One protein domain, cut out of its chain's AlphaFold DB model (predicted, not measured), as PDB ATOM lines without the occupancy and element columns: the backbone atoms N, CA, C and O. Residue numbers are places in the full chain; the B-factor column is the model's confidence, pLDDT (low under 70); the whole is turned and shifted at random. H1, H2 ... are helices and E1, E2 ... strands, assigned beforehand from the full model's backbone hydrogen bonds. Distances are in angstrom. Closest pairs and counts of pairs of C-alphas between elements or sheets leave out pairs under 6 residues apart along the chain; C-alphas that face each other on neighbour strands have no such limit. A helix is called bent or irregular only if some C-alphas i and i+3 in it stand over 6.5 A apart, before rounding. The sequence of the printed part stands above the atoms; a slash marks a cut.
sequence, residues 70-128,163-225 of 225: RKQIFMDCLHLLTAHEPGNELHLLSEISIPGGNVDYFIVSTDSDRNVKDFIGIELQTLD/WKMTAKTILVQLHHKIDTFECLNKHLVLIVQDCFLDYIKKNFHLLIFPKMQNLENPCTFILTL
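This is residues 70 to 128 and 163 to 225 of the 225 residues of the protein "Restriction endonuclease NotI" of Bacteroidales bacterium Barb7 (UniProt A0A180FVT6). A strongly twisted sheet of six strands curls round the short helix H1 on one face, while the long helix H2 covers part of the opposite face, making three layers. The tight turn of the bent hairpin E1 and E2 folds towards H2, and H3 sits at one end of the domain, near the beginning of H2. The printed part has 122 residues with three named helices and six named strands, in the order H1 E1 E2 E3 H2 E4 H3 E5 E6. The sheet is mixed, in the order E1 E2 E3 E4 E6 E5, and the class is mixed, helices and strands. The whole is compact, with a radius of gyration of the C-alphas of 14.6 A and spans of 47 by 32 by 25 A.

H1, residues 70 to 80, begins at C-alpha 70 (124.019, 177.927, 112.538) and is irregular, with C-alphas 70 and 73 8.3 A apart. E1, residues 89 to 98, is 22.5 A long and bends by 84 degrees at residue 95. E2, residues 101 to 110, is 23.7 A long and bends by 74 degrees at residue 104. E3, residues 116 to 125, is 26.6 A long. After the cut, H2, residues 163 to 184, begins at C-alpha 163 (146.595, 172.006, 124.915) and is 31.3 A long; it has a kink of 35 degrees near residue 177 and is only just irregular, with C-alphas 176 and 179 6.6 A apart. E4 is residues 188 to 192, H3 residues 194 to 203, E5 residues 211 to 214 and E6 residues 221 to 224, ending at C-alpha 224 (128.738, 160.948, 124.133).

E1, E2 and E3 form a meander, each strand the antiparallel neighbour of the one before, with N 91 and O 108 at 2.8 A and N 107 and O 120 at 3.1 A. E4 is parallel to E3, with N 189 and O 121 at 2.8 A. E6 is antiparallel to E4, with N 190 and O 223 at 2.9 A. E5 and E6 are a hairpin, with N 213 and O 222 at 3.5 A. E4, H3 and E5 make a split strand-helix-strand unit, two strands running the same way with E6 between them, and its crossover is right-handed. H1 is on the sheet; its closest C-alphas to E3 are those of Leu 80 and Ile 120, 7.2 A apart. H2 is on the opposite face at a height over the sheet of 8.2 A, and runs along the strands, at 4 degrees to E3 on the local plane. H3 only grazes the sheet, with residues 194 to 197. H2 and H3 only just touch, with 3 pairs of C-alphas within 8 A, the closest those of Ala 167 and Ile 200 at 6.3 A, about perpendicular at 90 degrees; H2 does so with residues 163 to 167 alone. Every O i to N i+4 pair is within hydrogen-bond range in H3, against 4 of 7 in H1 and 16 of 18 in H2.

The two C-alphas farthest apart, those of Asp 113 and Asn 203, are 47.1 A apart. Residues 129 to 162 are not printed, and C-alphas 128 and 163 are 7.5 A apart across this cut. Of the links that are printed whole, none is long. The mean pLDDT of the printed part is 85.0, and residues 206 to 225 are under 70.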
ATOM      1  N   ARG A  70     125.260 178.493 113.096       91.38
ATOM      2  CA  ARG A  70     124.019 177.927 112.538       91.38
ATOM      3  C   ARG A  70     123.263 176.987 113.482       91.38
ATOM      4  O   ARG A  70     122.373 176.283 113.021       91.38
ATOM      5  N   LYS A  71     123.581 176.982 114.783       92.12
ATOM      6  CA  LYS A  71     123.024 176.032 115.763       92.12
ATOM      7  C   LYS A  71     123.248 174.562 115.366       92.12
ATOM      8  O   LYS A  71     122.522 173.692 115.840       92.12
ATOM      9  N   GLN A  72     124.250 174.289 114.523       91.12
ATOM     10  CA  GLN A  72     124.474 172.972 113.923       91.12
ATOM     11  C   GLN A  72     124.671 171.895 114.991       91.12
ATOM     12  O   GLN A  72     123.997 170.875 114.961       91.12
ATOM     13  N   ILE A  73     125.493 172.188 116.003       91.12
ATOM     14  CA  ILE A  73     125.778 171.268 117.109       91.12
ATOM     15  C   ILE A  73     124.513 170.801 117.839       91.12
ATOM     16  O   ILE A  73     124.464 169.680 118.327       91.12
ATOM     17  N   PHE A  74     123.472 171.639 117.903       92.94
ATOM     18  CA  PHE A  74     122.232 171.295 118.584       92.94
ATOM     19  C   PHE A  74     121.386 170.362 117.725       92.94
ATOM     20  O   PHE A  74     120.887 169.361 118.230       92.94
ATOM     21  N   MET A  75     121.284 170.660 116.425       91.62
ATOM     22  CA  MET A  75     120.604 169.802 115.449       91.62
ATOM     23  C   MET A  75     121.244 168.417 115.395       91.62
ATOM     24  O   MET A  75     120.549 167.404 115.419       91.62
ATOM     25  N   ASP A  76     122.571 168.392 115.402       88.50
ATOM     26  CA  ASP A  76     123.363 167.174 115.372       88.50
ATOM     27  C   ASP A  76     123.137 166.294 116.605       88.50
ATOM     28  O   ASP A  76     123.225 165.076 116.502       88.50
ATOM     29  N   CYS A  77     122.791 166.874 117.759       90.19
ATOM     30  CA  CYS A  77     122.525 166.118 118.981       90.19
ATOM     31  C   CYS A  77     121.062 165.666 119.136       90.19
ATOM     32  O   CYS A  77     120.775 164.888 120.042       90.19
ATOM     33  N   LEU A  78     120.124 166.109 118.287       91.75
ATOM     34  CA  LEU A  78     118.693 165.797 118.464       91.75
ATOM     35  C   LEU A  78     118.395 164.296 118.453       91.75
ATOM     36  O   LEU A  78     117.517 163.841 119.177       91.75
ATOM     37  N   HIS A  79     119.151 163.518 117.678       88.69
ATOM     38  CA  HIS A  79     118.984 162.066 117.590       88.69
ATOM     39  C   HIS A  79     119.291 161.326 118.908       88.69
ATOM     40  O   HIS A  79     118.974 160.145 119.028       88.69
ATOM     41  N   LEU A  80     119.913 162.000 119.882       90.19
ATOM     42  CA  LEU A  80     120.204 161.458 121.211       90.19
ATOM     43  C   LEU A  80     119.010 161.576 122.174       90.19
ATOM     44  O   LEU A  80     119.026 160.956 123.233       90.19
ATOM     45  N   LEU A  81     117.964 162.333 121.822       91.94
ATOM     46  CA  LEU A  81     116.717 162.404 122.588       91.94
ATOM     47  C   LEU A  81     115.830 161.190 122.272       91.94
ATOM     48  O   LEU A  81     114.849 161.282 121.534       91.94
ATOM     49  N   THR A  82     116.202 160.029 122.804       90.56
ATOM     50  CA  THR A  82     115.548 158.739 122.513       90.56
ATOM     51  C   THR A  82     114.080 158.646 122.942       90.56
ATOM     52  O   THR A  82     113.359 157.808 122.403       90.56
ATOM     53  N   ALA A  83     113.628 159.491 123.873       92.50
ATOM     54  CA  ALA A  83     112.238 159.554 124.333       92.50
ATOM     55  C   ALA A  83     111.473 160.777 123.785       92.50
ATOM     56  O   ALA A  83     110.412 161.136 124.300       92.50
ATOM     57  N   HIS A  84     112.008 161.455 122.763       93.00
ATOM     58  CA  HIS A  84     111.278 162.501 122.052       93.00
ATOM     59  C   HIS A  84     110.254 161.892 121.082       93.00
ATOM     60  O   HIS A  84     110.573 160.993 120.308       93.00
ATOM     61  N   GLU A  85     109.037 162.431 121.084       92.69
ATOM     62  CA  GLU A  85     107.932 161.980 120.237       92.69
ATOM     63  C   GLU A  85     107.341 163.160 119.448       92.69
ATOM     64  O   GLU A  85     107.371 164.298 119.932       92.69
ATOM     65  N   PRO A  86     106.772 162.928 118.249       92.06
ATOM     66  CA  PRO A  86     106.033 163.960 117.529       92.06
ATOM     67  C   PRO A  86     104.932 164.578 118.399       92.06
ATOM     68  O   PRO A  86     104.092 163.869 118.945       92.06
ATOM     69  N   GLY A  87     104.925 165.907 118.495       91.81
ATOM     70  CA  GLY A  87     104.025 166.655 119.379       91.81
ATOM     71  C   GLY A  87     104.713 167.199 120.630       91.81
ATOM     72  O   GLY A  87     104.204 168.151 121.214       91.81
ATOM     73  N   ASN A  88     105.890 166.679 120.989       95.94
ATOM     74  CA  ASN A  88     106.726 167.298 122.011       95.94
ATOM     75  C   ASN A  88     107.364 168.598 121.501       95.94
ATOM     76  O   ASN A  88     107.739 168.718 120.330       95.94
ATOM     77  N   GLU A  89     107.565 169.549 122.409       96.44
ATOM     78  CA  GLU A  89     108.300 170.784 122.146       96.44
ATOM     79  C   GLU A  89     109.780 170.627 122.514       96.44
ATOM     80  O   GLU A  89     110.140 169.910 123.450       96.44
ATOM     81  N   LEU A  90     110.656 171.308 121.770       96.94
ATOM     82  CA  LEU A  90     112.092 171.352 122.042       96.94
ATOM     83  C   LEU A  90     112.486 172.716 122.603       96.94
ATOM     84  O   LEU A  90     112.233 173.758 121.992       96.94
ATOM     85  N   HIS A  91     113.187 172.705 123.731       96.56
ATOM     86  CA  HIS A  91     113.721 173.897 124.375       96.56
ATOM     87  C   HIS A  91     115.243 173.829 124.455       96.56
ATOM     88  O   HIS A  91     115.811 172.809 124.836       96.56
ATOM     89  N   LEU A  92     115.900 174.944 124.134       96.62
ATOM     90  CA  LEU A  92     117.330 175.131 124.348       96.62
ATOM     91  C   LEU A  92     117.527 176.000 125.591       96.62
ATOM     92  O   LEU A  92     117.157 177.176 125.585       96.62
ATOM     93  N   LEU A  93     118.111 175.424 126.634       96.44
ATOM     94  CA  LEU A  93     118.453 176.115 127.875       96.44
ATOM     95  C   LEU A  93     119.970 176.294 127.951       96.44
ATOM     96  O   LEU A  93     120.708 175.451 127.450       96.44
ATOM     97  N   SER A  94     120.437 177.378 128.566       94.75
ATOM     98  CA  SER A  94     121.866 177.687 128.712       94.75
ATOM     99  C   SER A  94     122.251 177.882 130.174       94.75
ATOM    100  O   SER A  94     121.456 178.441 130.928       94.75
ATOM    101  N   GLU A  95     123.480 177.508 130.530       91.44
ATOM    102  CA  GLU A  95     124.106 177.742 131.842       91.44
ATOM    103  C   GLU A  95     123.278 177.197 133.021       91.44
ATOM    104  O   GLU A  95     122.945 177.909 133.969       91.44
ATOM    105  N   ILE A  96     122.932 175.910 132.964       94.75
ATOM    106  CA  ILE A  96     122.118 175.261 133.998       94.75
ATOM    107  C   ILE A  96     123.018 174.601 135.047       94.75
ATOM    108  O   ILE A  96     123.903 173.810 134.716       94.75
ATOM    109  N   SER A  97     122.764 174.907 136.322       94.94
ATOM    110  CA  SER A  97     123.489 174.334 137.460       94.94
ATOM    111  C   SER A  97     123.022 172.917 137.777       94.94
ATOM    112  O   SER A  97     121.825 172.657 137.898       94.94
ATOM    113  N   ILE A  98     123.983 172.029 138.006       91.75
ATOM    114  CA  ILE A  98     123.805 170.646 138.455       91.75
ATOM    115  C   ILE A  98     124.810 170.322 139.576       91.75
ATOM    116  O   ILE A  98     125.766 171.078 139.796       91.75
ATOM    117  N   PRO A  99     124.659 169.197 140.297       89.19
ATOM    118  CA  PRO A  99     125.761 168.657 141.084       89.19
ATOM    119  C   PRO A  99     126.998 168.456 140.191       89.19
ATOM    120  O   PRO A  99     126.912 167.855 139.124       89.19
ATOM    121  N   GLY A 100     128.141 169.013 140.601       82.12
ATOM    122  CA  GLY A 100     129.382 168.977 139.814       82.12
ATOM    123  C   GLY A 100     129.660 170.219 138.953       82.12
ATOM    124  O   GLY A 100     130.750 170.324 138.389       82.12
ATOM    125  N   GLY A 101     128.746 171.198 138.891       90.81
ATOM    126  CA  GLY A 101     128.978 172.504 138.258       90.81
ATOM    127  C   GLY A 101     127.840 172.955 137.343       90.81
ATOM    128  O   GLY A 101     126.703 172.539 137.504       90.81
ATOM    129  N   ASN A 102     128.143 173.811 136.367       94.69
ATOM    130  CA  ASN A 102     127.172 174.244 135.356       94.69
ATOM    131  C   ASN A 102     127.407 173.507 134.047       94.69
ATOM    132  O   ASN A 102     128.567 173.361 133.665       94.69
ATOM    133  N   VAL A 103     126.338 173.120 133.357       95.44
ATOM    134  CA  VAL A 103     126.393 172.641 131.972       95.44
ATOM    135  C   VAL A 103     126.069 173.784 131.022       95.44
ATOM    136  O   VAL A 103     125.136 174.553 131.273       95.44
ATOM    137  N   ASP A 104     126.843 173.900 129.941       96.12
ATOM    138  CA  ASP A 104     126.742 175.036 129.020       96.12
ATOM    139  C   ASP A 104     125.365 175.115 128.362       96.12
ATOM    140  O   ASP A 104     124.763 176.191 128.333       96.12
ATOM    141  N   TYR A 105     124.855 173.988 127.854       97.38
ATOM    142  CA  TYR A 105     123.537 173.917 127.230       97.38
ATOM    143  C   TYR A 105     122.794 172.627 127.555       97.38
ATOM    144  O   TYR A 105     123.389 171.565 127.719       97.38
ATOM    145  N   PHE A 106     121.468 172.715 127.556       97.25
ATOM    146  CA  PHE A 106     120.576 171.566 127.522       97.25
ATOM    147  C   PHE A 106     119.626 171.671 126.336       97.25
ATOM    148  O   PHE A 106     119.052 172.736 126.101       97.25
ATOM    149  N   ILE A 107     119.410 170.557 125.638       97.19
ATOM    150  CA  ILE A 107     118.239 170.400 124.770       97.19
ATOM    151  C   ILE A 107     117.231 169.567 125.543       97.19
ATOM    152  O   ILE A 107     117.555 168.464 125.974       97.19
ATOM    153  N   VAL A 108     116.033 170.108 125.740       97.69
ATOM    154  CA  VAL A 108     114.977 169.513 126.562       97.69
ATOM    155  C   VAL A 108     113.746 169.278 125.700       97.69
ATOM    156  O   VAL A 108     113.271 170.202 125.046       97.69
ATOM    157  N   SER A 109     113.228 168.054 125.720       97.94
ATOM    158  CA  SER A 109     111.945 167.677 125.134       97.94
ATOM    159  C   SER A 109     110.858 167.716 126.204       97.94
ATOM    160  O   SER A 109     111.010 167.083 127.253       97.94
ATOM    161  N   THR A 110     109.745 168.388 125.933       97.88
ATOM    162  CA  THR A 110     108.592 168.500 126.844       97.88
ATOM    163  C   THR A 110     107.288 168.104 126.153       97.88
ATOM    164  O   THR A 110     107.188 168.201 124.933       97.88
ATOM    165  N   ASP A 111     106.295 167.644 126.916       96.25
ATOM    166  CA  ASP A 111     104.922 167.507 126.402       96.25
ATOM    167  C   ASP A 111     104.170 168.851 126.390       96.25
ATOM    168  O   ASP A 111     104.694 169.885 126.813       96.25
ATOM    169  N   SER A 112     102.910 168.828 125.944       94.00
ATOM    170  CA  SER A 112     102.020 169.997 125.916       94.00
ATOM    171  C   SER A 112     101.807 170.659 127.282       94.00
ATOM    172  O   SER A 112     101.496 171.847 127.342       94.00
ATOM    173  N   ASP A 113     102.001 169.916 128.375       94.88
ATOM    174  CA  ASP A 113     101.857 170.399 129.752       94.88
ATOM    175  C   ASP A 113     103.197 170.882 130.343       94.88
ATOM    176  O   ASP A 113     103.273 171.234 131.522       94.88
ATOM    177  N   ARG A 114     104.256 170.947 129.522       93.25
ATOM    178  CA  ARG A 114     105.638 171.308 129.885       93.25
ATOM    179  C   ARG A 114     106.336 170.320 130.820       93.25
ATOM    180  O   ARG A 114     107.354 170.670 131.425       93.25
ATOM    181  N   ASN A 115     105.860 169.084 130.918       95.81
ATOM    182  CA  ASN A 115     106.588 168.051 131.646       95.81
ATOM    183  C   ASN A 115     107.780 167.582 130.815       95.81
ATOM    184  O   ASN A 115     107.634 167.228 129.644       95.81
ATOM    185  N   VAL A 116     108.960 167.534 131.434       96.25
ATOM    186  CA  VAL A 116     110.185 167.055 130.784       96.25
ATOM    187  C   VAL A 116     110.059 165.563 130.473       96.25
ATOM    188  O   VAL A 116     109.868 164.750 131.375       96.25
ATOM    189  N   LYS A 117     110.184 165.209 129.193       96.44
ATOM    190  CA  LYS A 117     110.203 163.820 128.702       96.44
ATOM    191  C   LYS A 117     111.617 163.314 128.485       96.44
ATOM    192  O   LYS A 117     111.939 162.184 128.843       96.44
ATOM    193  N   ASP A 118     112.472 164.168 127.935       96.31
ATOM    194  CA  ASP A 118     113.862 163.826 127.680       96.31
ATOM    195  C   ASP A 118     114.752 165.064 127.702       96.31
ATOM    196  O   ASP A 118     114.270 166.184 127.518       96.31
ATOM    197  N   PHE A 119     116.046 164.870 127.919       96.44
ATOM    198  CA  PHE A 119     117.024 165.933 127.766       96.44
ATOM    199  C   PHE A 119     118.427 165.395 127.506       96.44
ATOM    200  O   PHE A 119     118.774 164.276 127.884       96.44
ATOM    201  N   ILE A 120     119.254 166.256 126.925       94.88
ATOM    202  CA  ILE A 120     120.689 166.042 126.758       94.88
ATOM    203  C   ILE A 120     121.457 167.248 127.282       94.88
ATOM    204  O   ILE A 120     121.041 168.389 127.071       94.88
ATOM    205  N   GLY A 121     122.565 166.990 127.971       95.19
ATOM    206  CA  GLY A 121     123.526 168.016 128.368       95.19
ATOM    207  C   GLY A 121     124.590 168.192 127.294       95.19
ATOM    208  O   GLY A 121     125.002 167.216 126.672       95.19
ATOM    209  N   ILE A 122     125.039 169.421 127.065       95.19
ATOM    210  CA  ILE A 122     126.041 169.764 126.055       95.19
ATOM    211  C   ILE A 122     127.089 170.690 126.682       95.19
ATOM    212  O   ILE A 122     126.752 171.747 127.211       95.19
ATOM    213  N   GLU A 123     128.358 170.307 126.563       94.81
ATOM    214  CA  GLU A 123     129.548 171.068 126.954       94.81
ATOM    215  C   GLU A 123     130.316 171.520 125.715       94.81
ATOM    216  O   GLU A 123     130.560 170.724 124.804       94.81
ATOM    217  N   LEU A 124     130.752 172.776 125.682       95.06
ATOM    218  CA  LEU A 124     131.543 173.323 124.586       95.06
ATOM    219  C   LEU A 124     132.986 173.538 125.031       95.06
ATOM    220  O   LEU A 124     133.264 174.361 125.901       95.06
ATOM    221  N   GLN A 125     133.943 172.898 124.357       94.94
ATOM    222  CA  GLN A 125     135.356 173.088 124.672       94.94
ATOM    223  C   GLN A 125     136.167 173.525 123.450       94.94
ATOM    224  O   GLN A 125     136.303 172.827 122.446       94.94
ATOM    225  N   THR A 126     136.780 174.704 123.579       95.06
ATOM    226  CA  THR A 126     137.734 175.267 122.607       95.06
ATOM    227  C   THR A 126     139.103 175.454 123.252       95.06
ATOM    228  O   THR A 126     139.250 175.237 124.453       95.06
ATOM    229  N   LEU A 127     140.128 175.818 122.482       95.12
ATOM    230  CA  LEU A 127     141.477 175.949 123.028       95.12
ATOM    231  C   LEU A 127     141.748 177.330 123.607       95.12
ATOM    232  O   LEU A 127     141.500 178.361 122.982       95.12
ATOM    233  N   ASP A 128     142.371 177.337 124.780       92.06
ATOM    234  CA  ASP A 128     142.919 178.557 125.350       92.06
ATOM    235  C   ASP A 128     144.268 178.887 124.722       92.06
ATOM    236  O   ASP A 128     145.081 178.014 124.399       92.06
ATOM    237  N   TRP A 163     147.155 173.351 125.125       94.75
ATOM    238  CA  TRP A 163     146.595 172.006 124.915       94.75
ATOM    239  C   TRP A 163     146.459 171.173 126.198       94.75
ATOM    240  O   TRP A 163     145.389 170.648 126.497       94.75
ATOM    241  N   LYS A 164     147.544 171.075 126.980       94.75
ATOM    242  CA  LYS A 164     147.607 170.219 128.173       94.75
ATOM    243  C   LYS A 164     146.662 170.684 129.275       94.75
ATOM    244  O   LYS A 164     146.029 169.848 129.912       94.75
ATOM    245  N   MET A 165     146.603 171.989 129.536       94.44
ATOM    246  CA  MET A 165     145.729 172.514 130.586       94.44
ATOM    247  C   MET A 165     144.273 172.445 130.158       94.44
ATOM    248  O   MET A 165     143.462 171.972 130.943       94.44
ATOM    249  N   THR A 166     143.959 172.825 128.915       95.50
ATOM    250  CA  THR A 166     142.600 172.710 128.376       95.50
ATOM    251  C   THR A 166     142.099 171.265 128.475       95.50
ATOM    252  O   THR A 166     141.005 171.040 128.979       95.50
ATOM    253  N   ALA A 167     142.927 170.274 128.107       93.75
ATOM    254  CA  ALA A 167     142.584 168.854 128.238       93.75
ATOM    255  C   ALA A 167     142.352 168.430 129.695       93.75
ATOM    256  O   ALA A 167     141.351 167.794 130.000       93.75
ATOM    257  N   LYS A 168     143.241 168.810 130.621       92.88
ATOM    258  CA  LYS A 168     143.059 168.493 132.046       92.88
ATOM    259  C   LYS A 168     141.770 169.082 132.607       92.88
ATOM    260  O   LYS A 168     141.058 168.388 133.323       92.88
ATOM    261  N   THR A 169     141.488 170.343 132.294       93.94
ATOM    262  CA  THR A 169     140.308 171.040 132.804       93.94
ATOM    263  C   THR A 169     139.034 170.362 132.325       93.94
ATOM    264  O   THR A 169     138.205 170.017 133.163       93.94
ATOM    265  N   ILE A 170     138.903 170.105 131.019       92.62
ATOM    266  CA  ILE A 170     137.677 169.495 130.501       92.62
ATOM    267  C   ILE A 170     137.492 168.063 131.005       92.62
ATOM    268  O   ILE A 170     136.396 167.699 131.407       92.62
ATOM    269  N   LEU A 171     138.561 167.265 131.088       90.62
ATOM    270  CA  LEU A 171     138.467 165.893 131.593       90.62
ATOM    271  C   LEU A 171     138.026 165.843 133.064       90.62
ATOM    272  O   LEU A 171     137.198 165.010 133.421       90.62
ATOM    273  N   VAL A 172     138.528 166.751 133.909       90.19
ATOM    274  CA  VAL A 172     138.089 166.851 135.312       90.19
ATOM    275  C   VAL A 172     136.646 167.357 135.410       90.19
ATOM    276  O   VAL A 172     135.875 166.837 136.211       90.19
ATOM    277  N   GLN A 173     136.257 168.339 134.593       89.88
ATOM    278  CA  GLN A 173     134.872 168.825 134.560       89.88
ATOM    279  C   GLN A 173     133.894 167.720 134.156       89.88
ATOM    280  O   GLN A 173     132.859 167.570 134.798       89.88
ATOM    281  N   LEU A 174     134.234 166.925 133.141       89.31
ATOM    282  CA  LEU A 174     133.416 165.792 132.714       89.31
ATOM    283  C   LEU A 174     133.312 164.740 133.815       89.31
ATOM    284  O   LEU A 174     132.206 164.314 134.119       89.31
ATOM    285  N   HIS A 175     134.421 164.399 134.477       85.19
ATOM    286  CA  HIS A 175     134.409 163.460 135.603       85.19
ATOM    287  C   HIS A 175     133.472 163.906 136.737       85.19
ATOM    288  O   HIS A 175     132.861 163.073 137.386       85.19
ATOM    289  N   HIS A 176     133.337 165.205 137.012       87.12
ATOM    290  CA  HIS A 176     132.413 165.673 138.057       87.12
ATOM    291  C   HIS A 176     130.947 165.721 137.615       87.12
ATOM    292  O   HIS A 176     130.060 165.764 138.465       87.12
ATOM    293  N   LYS A 177     130.684 165.774 136.307       87.62
ATOM    294  CA  LYS A 177     129.329 165.896 135.754       87.62
ATOM    295  C   LYS A 177     128.746 164.542 135.358       87.62
ATOM    296  O   LYS A 177     127.536 164.373 135.467       87.62
ATOM    297  N   ILE A 178     129.586 163.596 134.929       85.56
ATOM    298  CA  ILE A 178     129.164 162.292 134.401       85.56
ATOM    299  C   ILE A 178     128.307 161.518 135.407       85.56
ATOM    300  O   ILE A 178     127.242 161.052 135.022       85.56
ATOM    301  N   ASP A 179     128.669 161.524 136.695       82.44
ATOM    302  CA  ASP A 179     127.915 160.851 137.761       82.44
ATOM    303  C   ASP A 179     126.432 161.265 137.780       82.44
ATOM    304  O   ASP A 179     125.539 160.433 137.941       82.44
ATOM    305  N   THR A 180     126.149 162.558 137.568       87.50
ATOM    306  CA  THR A 180     124.775 163.081 137.516       87.50
ATOM    307  C   THR A 180     124.017 162.527 136.310       87.50
ATOM    308  O   THR A 180     122.857 162.137 136.432       87.50
ATOM    309  N   PHE A 181     124.654 162.489 135.141       88.50
ATOM    310  CA  PHE A 181     124.026 162.026 133.903       88.50
ATOM    311  C   PHE A 181     123.854 160.504 133.869       88.50
ATOM    312  O   PHE A 181     122.805 160.032 133.428       88.50
ATOM    313  N   GLU A 182     124.801 159.746 134.424       84.56
ATOM    314  CA  GLU A 182     124.686 158.297 134.616       84.56
ATOM    315  C   GLU A 182     123.530 157.951 135.558       84.56
ATOM    316  O   GLU A 182     122.684 157.125 135.216       84.56
ATOM    317  N   CYS A 183     123.422 158.635 136.706       86.19
ATOM    318  CA  CYS A 183     122.324 158.420 137.656       86.19
ATOM    319  C   CYS A 183     120.942 158.701 137.045       86.19
ATOM    320  O   CYS A 183     119.951 158.096 137.454       86.19
ATOM    321  N   LEU A 184     120.862 159.621 136.080       87.88
ATOM    322  CA  LEU A 184     119.622 159.980 135.389       87.88
ATOM    323  C   LEU A 184     119.404 159.174 134.099       87.88
ATOM    324  O   LEU A 184     118.342 159.298 133.485       87.88
ATOM    325  N   ASN A 185     120.380 158.348 133.702       87.44
ATOM    326  CA  ASN A 185     120.420 157.632 132.431       87.44
ATOM    327  C   ASN A 185     120.180 158.569 131.228       87.44
ATOM    328  O   ASN A 185     119.299 158.330 130.396       87.44
ATOM    329  N   LYS A 186     120.923 159.682 131.179       88.94
ATOM    330  CA  LYS A 186     120.850 160.708 130.124       88.94
ATOM    331  C   LYS A 186     122.215 160.964 129.507       88.94
ATOM    332  O   LYS A 186     123.239 160.753 130.143       88.94
ATOM    333  N   HIS A 187     122.224 161.468 128.277       90.06
ATOM    334  CA  HIS A 187     123.466 161.759 127.569       90.06
ATOM    335  C   HIS A 187     124.074 163.100 127.988       90.06
ATOM    336  O   HIS A 187     123.392 164.133 127.996       90.06
ATOM    337  N   LEU A 188     125.384 163.080 128.243       91.25
ATOM    338  CA  LEU A 188     126.237 164.262 128.286       91.25
ATOM    339  C   LEU A 188     127.129 164.275 127.042       91.25
ATOM    340  O   LEU A 188     127.890 163.339 126.791       91.25
ATOM    341  N   VAL A 189     127.031 165.344 126.259       91.88
ATOM    342  CA  VAL A 189     127.770 165.528 125.012       91.88
ATOM    343  C   VAL A 189     128.877 166.552 125.203       91.88
ATOM    344  O   VAL A 189     128.616 167.690 125.581       91.88
ATOM    345  N   LEU A 190     130.107 166.190 124.853       92.88
ATOM    346  CA  LEU A 190     131.201 167.144 124.701       92.88
ATOM    347  C   LEU A 190     131.390 167.506 123.224       92.88
ATOM    348  O   LEU A 190     131.650 166.623 122.405       92.88
ATOM    349  N   ILE A 191     131.356 168.806 122.915       93.00
ATOM    350  CA  ILE A 191     131.674 169.372 121.601       93.00
ATOM    351  C   ILE A 191     133.097 169.933 121.594       93.00
ATOM    352  O   ILE A 191     133.410 170.900 122.295       93.00
ATOM    353  N   VAL A 192     133.958 169.350 120.759       91.50
ATOM    354  CA  VAL A 192     135.366 169.747 120.585       91.50
ATOM    355  C   VAL A 192     135.766 169.794 119.115       91.50
ATOM    356  O   VAL A 192     135.115 169.203 118.260       91.50
ATOM    357  N   GLN A 193     136.870 170.480 118.819       90.50
ATOM    358  CA  GLN A 193     137.508 170.443 117.503       90.50
ATOM    359  C   GLN A 193     138.389 169.189 117.339       90.50
ATOM    360  O   GLN A 193     139.089 168.805 118.280       90.50
ATOM    361  N   ASP A 194     138.437 168.642 116.122       87.50
ATOM    362  CA  ASP A 194     139.287 167.522 115.675       87.50
ATOM    363  C   ASP A 194     140.685 167.504 116.298       87.50
ATOM    364  O   ASP A 194     141.070 166.595 117.034       87.50
ATOM    365  N   CYS A 195     141.447 168.576 116.068       89.38
ATOM    366  CA  CYS A 195     142.839 168.652 116.491       89.38
ATOM    367  C   CYS A 195     143.007 168.546 118.013       89.38
ATOM    368  O   CYS A 195     144.043 168.093 118.503       89.38
ATOM    369  N   PHE A 196     142.008 168.994 118.777       91.12
ATOM    370  CA  PHE A 196     142.028 168.913 120.231       91.12
ATOM    371  C   PHE A 196     141.625 167.522 120.719       91.12
ATOM    372  O   PHE A 196     142.235 167.004 121.654       91.12
ATOM    373  N   LEU A 197     140.677 166.883 120.043       88.12
ATOM    374  CA  LEU A 197     140.311 165.499 120.304       88.12
ATOM    375  C   LEU A 197     141.477 164.539 120.032       88.12
ATOM    376  O   LEU A 197     141.780 163.689 120.870       88.12
ATOM    377  N   ASP A 198     142.186 164.721 118.919       87.50
ATOM    378  CA  ASP A 198     143.397 163.960 118.597       87.50
ATOM    379  C   ASP A 198     144.489 164.157 119.649       87.50
ATOM    380  O   ASP A 198     145.153 163.204 120.071       87.50
ATOM    381  N   TYR A 199     144.646 165.393 120.131       90.94
ATOM    382  CA  TYR A 199     145.541 165.678 121.243       90.94
ATOM    383  C   TYR A 199     145.134 164.906 122.506       90.94
ATOM    384  O   TYR A 199     146.000 164.295 123.138       90.94
ATOM    385  N   ILE A 200     143.848 164.896 122.868       89.25
ATOM    386  CA  ILE A 200     143.345 164.164 124.037       89.25
ATOM    387  C   ILE A 200     143.627 162.664 123.889       89.25
ATOM    388  O   ILE A 200     144.295 162.099 124.753       89.25
ATOM    389  N   LYS A 201     143.225 162.043 122.774       86.06
ATOM    390  CA  LYS A 201     143.445 160.608 122.500       86.06
ATOM    391  C   LYS A 201     144.910 160.201 122.602       86.06
ATOM    392  O   LYS A 201     145.234 159.146 123.132       86.06
ATOM    393  N   LYS A 202     145.808 161.040 122.081       89.88
ATOM    394  CA  LYS A 202     147.247 160.761 122.075       89.88
ATOM    395  C   LYS A 202     147.880 160.860 123.464       89.88
ATOM    396  O   LYS A 202     148.860 160.169 123.730       89.88
ATOM    397  N   ASN A 203     147.391 161.762 124.315       89.56
ATOM    398  CA  ASN A 203     148.061 162.119 125.572       89.56
ATOM    399  C   ASN A 203     147.368 161.572 126.825       89.56
ATOM    400  O   ASN A 203     147.976 161.579 127.895       89.56
ATOM    401  N   PHE A 204     146.122 161.111 126.717       83.38
ATOM    402  CA  PHE A 204     145.326 160.620 127.833       83.38
ATOM    403  C   PHE A 204     144.716 159.264 127.462       83.38
ATOM    404  O   PHE A 204     143.995 159.147 126.475       83.38
ATOM    405  N   HIS A 205     145.000 158.237 128.266       72.50
ATOM    406  CA  HIS A 205     144.320 156.948 128.161       72.50
ATOM    407  C   HIS A 205     142.917 157.093 128.746       72.50
ATOM    408  O   HIS A 205     142.755 157.182 129.962       72.50
ATOM    409  N   LEU A 206     141.915 157.153 127.878       63.91
ATOM    410  CA  LEU A 206     140.520 157.297 128.272       63.91
ATOM    411  C   LEU A 206     139.815 155.968 128.029       63.91
ATOM    412  O   LEU A 206     139.612 155.564 126.890       63.91
ATOM    413  N   LEU A 207     139.485 155.276 129.120       52.00
ATOM    414  CA  LEU A 207     138.712 154.027 129.104       52.00
ATOM    415  C   LEU A 207     137.201 154.272 128.897       52.00
ATOM    416  O   LEU A 207     136.452 153.320 128.723       52.00
ATOM    417  N   ILE A 208     136.759 155.537 128.920       51.25
ATOM    418  CA  ILE A 208     135.360 155.956 129.130       51.25
ATOM    419  C   ILE A 208     134.760 156.620 127.877       51.25
ATOM    420  O   ILE A 208     134.042 157.597 127.984       51.25
ATOM    421  N   PHE A 209     135.063 156.163 126.662       52.34
ATOM    422  CA  PHE A 209     134.404 156.707 125.462       52.34
ATOM    423  C   PHE A 209     133.674 155.600 124.707       52.34
ATOM    424  O   PHE A 209     134.273 154.960 123.841       52.34
ATOM    425  N   PRO A 210     132.390 155.345 125.022       43.12
ATOM    426  CA  PRO A 210     131.671 154.217 124.445       43.12
ATOM    427  C   PRO A 210     131.362 154.420 122.956       43.12
ATOM    428  O   PRO A 210     131.291 153.441 122.213       43.12
ATOM    429  N   LYS A 211     131.185 155.671 122.496       47.19
ATOM    430  CA  LYS A 211     130.893 156.005 121.091       47.19
ATOM    431  C   LYS A 211     131.462 157.369 120.700       47.19
ATOM    432  O   LYS A 211     131.255 158.370 121.377       47.19
ATOM    433  N   MET A 212     132.152 157.403 119.563       49.31
ATOM    434  CA  MET A 212     132.597 158.628 118.905       49.31
ATOM    435  C   MET A 212     131.912 158.726 117.546       49.31
ATOM    436  O   MET A 212     132.113 157.849 116.708       49.31
ATOM    437  N   GLN A 213     131.131 159.780 117.315       50.84
ATOM    438  CA  GLN A 213     130.580 160.073 115.994       50.84
ATOM    439  C   GLN A 213     131.283 161.299 115.417       50.84
ATOM    440  O   GLN A 213     131.296 162.372 116.022       50.84
ATOM    441  N   ASN A 214     131.905 161.108 114.254       46.09
ATOM    442  CA  ASN A 214     132.379 162.204 113.424       46.09
ATOM    443  C   ASN A 214     131.217 162.597 112.512       46.09
ATOM    444  O   ASN A 214     130.736 161.762 111.745       46.09
ATOM    445  N   LEU A 215     130.732 163.824 112.638       49.66
ATOM    446  CA  LEU A 215     129.768 164.380 111.696       49.66
ATOM    447  C   LEU A 215     130.571 165.053 110.590       49.66
ATOM    448  O   LEU A 215     131.642 165.573 110.861       49.66
ATOM    449  N   GLU A 216     130.079 165.051 109.353       37.22
ATOM    450  CA  GLU A 216     130.815 165.416 108.124       37.22
ATOM    451  C   GLU A 216     131.448 166.837 108.093       37.22
ATOM    452  O   GLU A 216     132.020 167.245 107.083       37.22
ATOM    453  N   ASN A 217     131.398 167.596 109.193       44.69
ATOM    454  CA  ASN A 217     132.063 168.875 109.393       44.69
ATOM    455  C   ASN A 217     133.331 168.749 110.269       44.69
ATOM    456  O   ASN A 217     133.231 168.331 111.421       44.69
ATOM    457  N   PRO A 218     134.492 169.293 109.838       42.97
ATOM    458  CA  PRO A 218     135.775 169.251 110.573       42.97
ATOM    459  C   PRO A 218     135.799 170.077 111.880       42.97
ATOM    460  O   PRO A 218     136.853 170.416 112.423       42.97
ATOM    461  N   CYS A 219     134.634 170.514 112.355       42.84
ATOM    462  CA  CYS A 219     134.446 171.373 113.520       42.84
ATOM    463  C   CYS A 219     133.431 170.815 114.527       42.84
ATOM    464  O   CYS A 219     133.255 171.447 115.568       42.84
ATOM    465  N   THR A 220     132.796 169.665 114.256       49.62
ATOM    466  CA  THR A 220     131.785 169.092 115.154       49.62
ATOM    467  C   THR A 220     132.116 167.647 115.504       49.62
ATOM    468  O   THR A 220     131.852 166.729 114.734       49.62
ATOM    469  N   PHE A 221     132.647 167.447 116.710       53.75
ATOM    470  CA  PHE A 221     132.797 166.125 117.316       53.75
ATOM    471  C   PHE A 221     131.831 166.007 118.468       53.75
ATOM    472  O   PHE A 221     131.913 166.796 119.404       53.75
ATOM    473  N   ILE A 222     130.947 165.018 118.385       59.16
ATOM    474  CA  ILE A 222     130.065 164.629 119.477       59.16
ATOM    475  C   ILE A 222     130.742 163.468 120.180       59.16
ATOM    476  O   ILE A 222     130.841 162.354 119.651       59.16
ATOM    477  N   LEU A 223     131.218 163.742 121.384       57.88
ATOM    478  CA  LEU A 223     131.595 162.696 122.305       57.88
ATOM    479  C   LEU A 223     130.449 162.500 123.294       57.88
ATOM    480  O   LEU A 223     130.199 163.369 124.125       57.88
ATOM    481  N   THR A 224     129.756 161.371 123.171       54.06
ATOM    482  CA  THR A 224     128.738 160.948 124.133       54.06
ATOM    483  C   THR A 224     129.411 160.141 125.231       54.06
ATOM    484  O   THR A 224     130.059 159.131 124.929       54.06
ATOM    485  N   LEU A 225     129.261 160.595 126.470       51.09
ATOM    486  CA  LEU A 225     129.597 159.835 127.669       51.09
ATOM    487  C   LEU A 225     128.367 159.066 128.148       51.09
ATOM    488  O   LEU A 225     127.261 159.660 128.106       51.09
TER     489      LEU A 225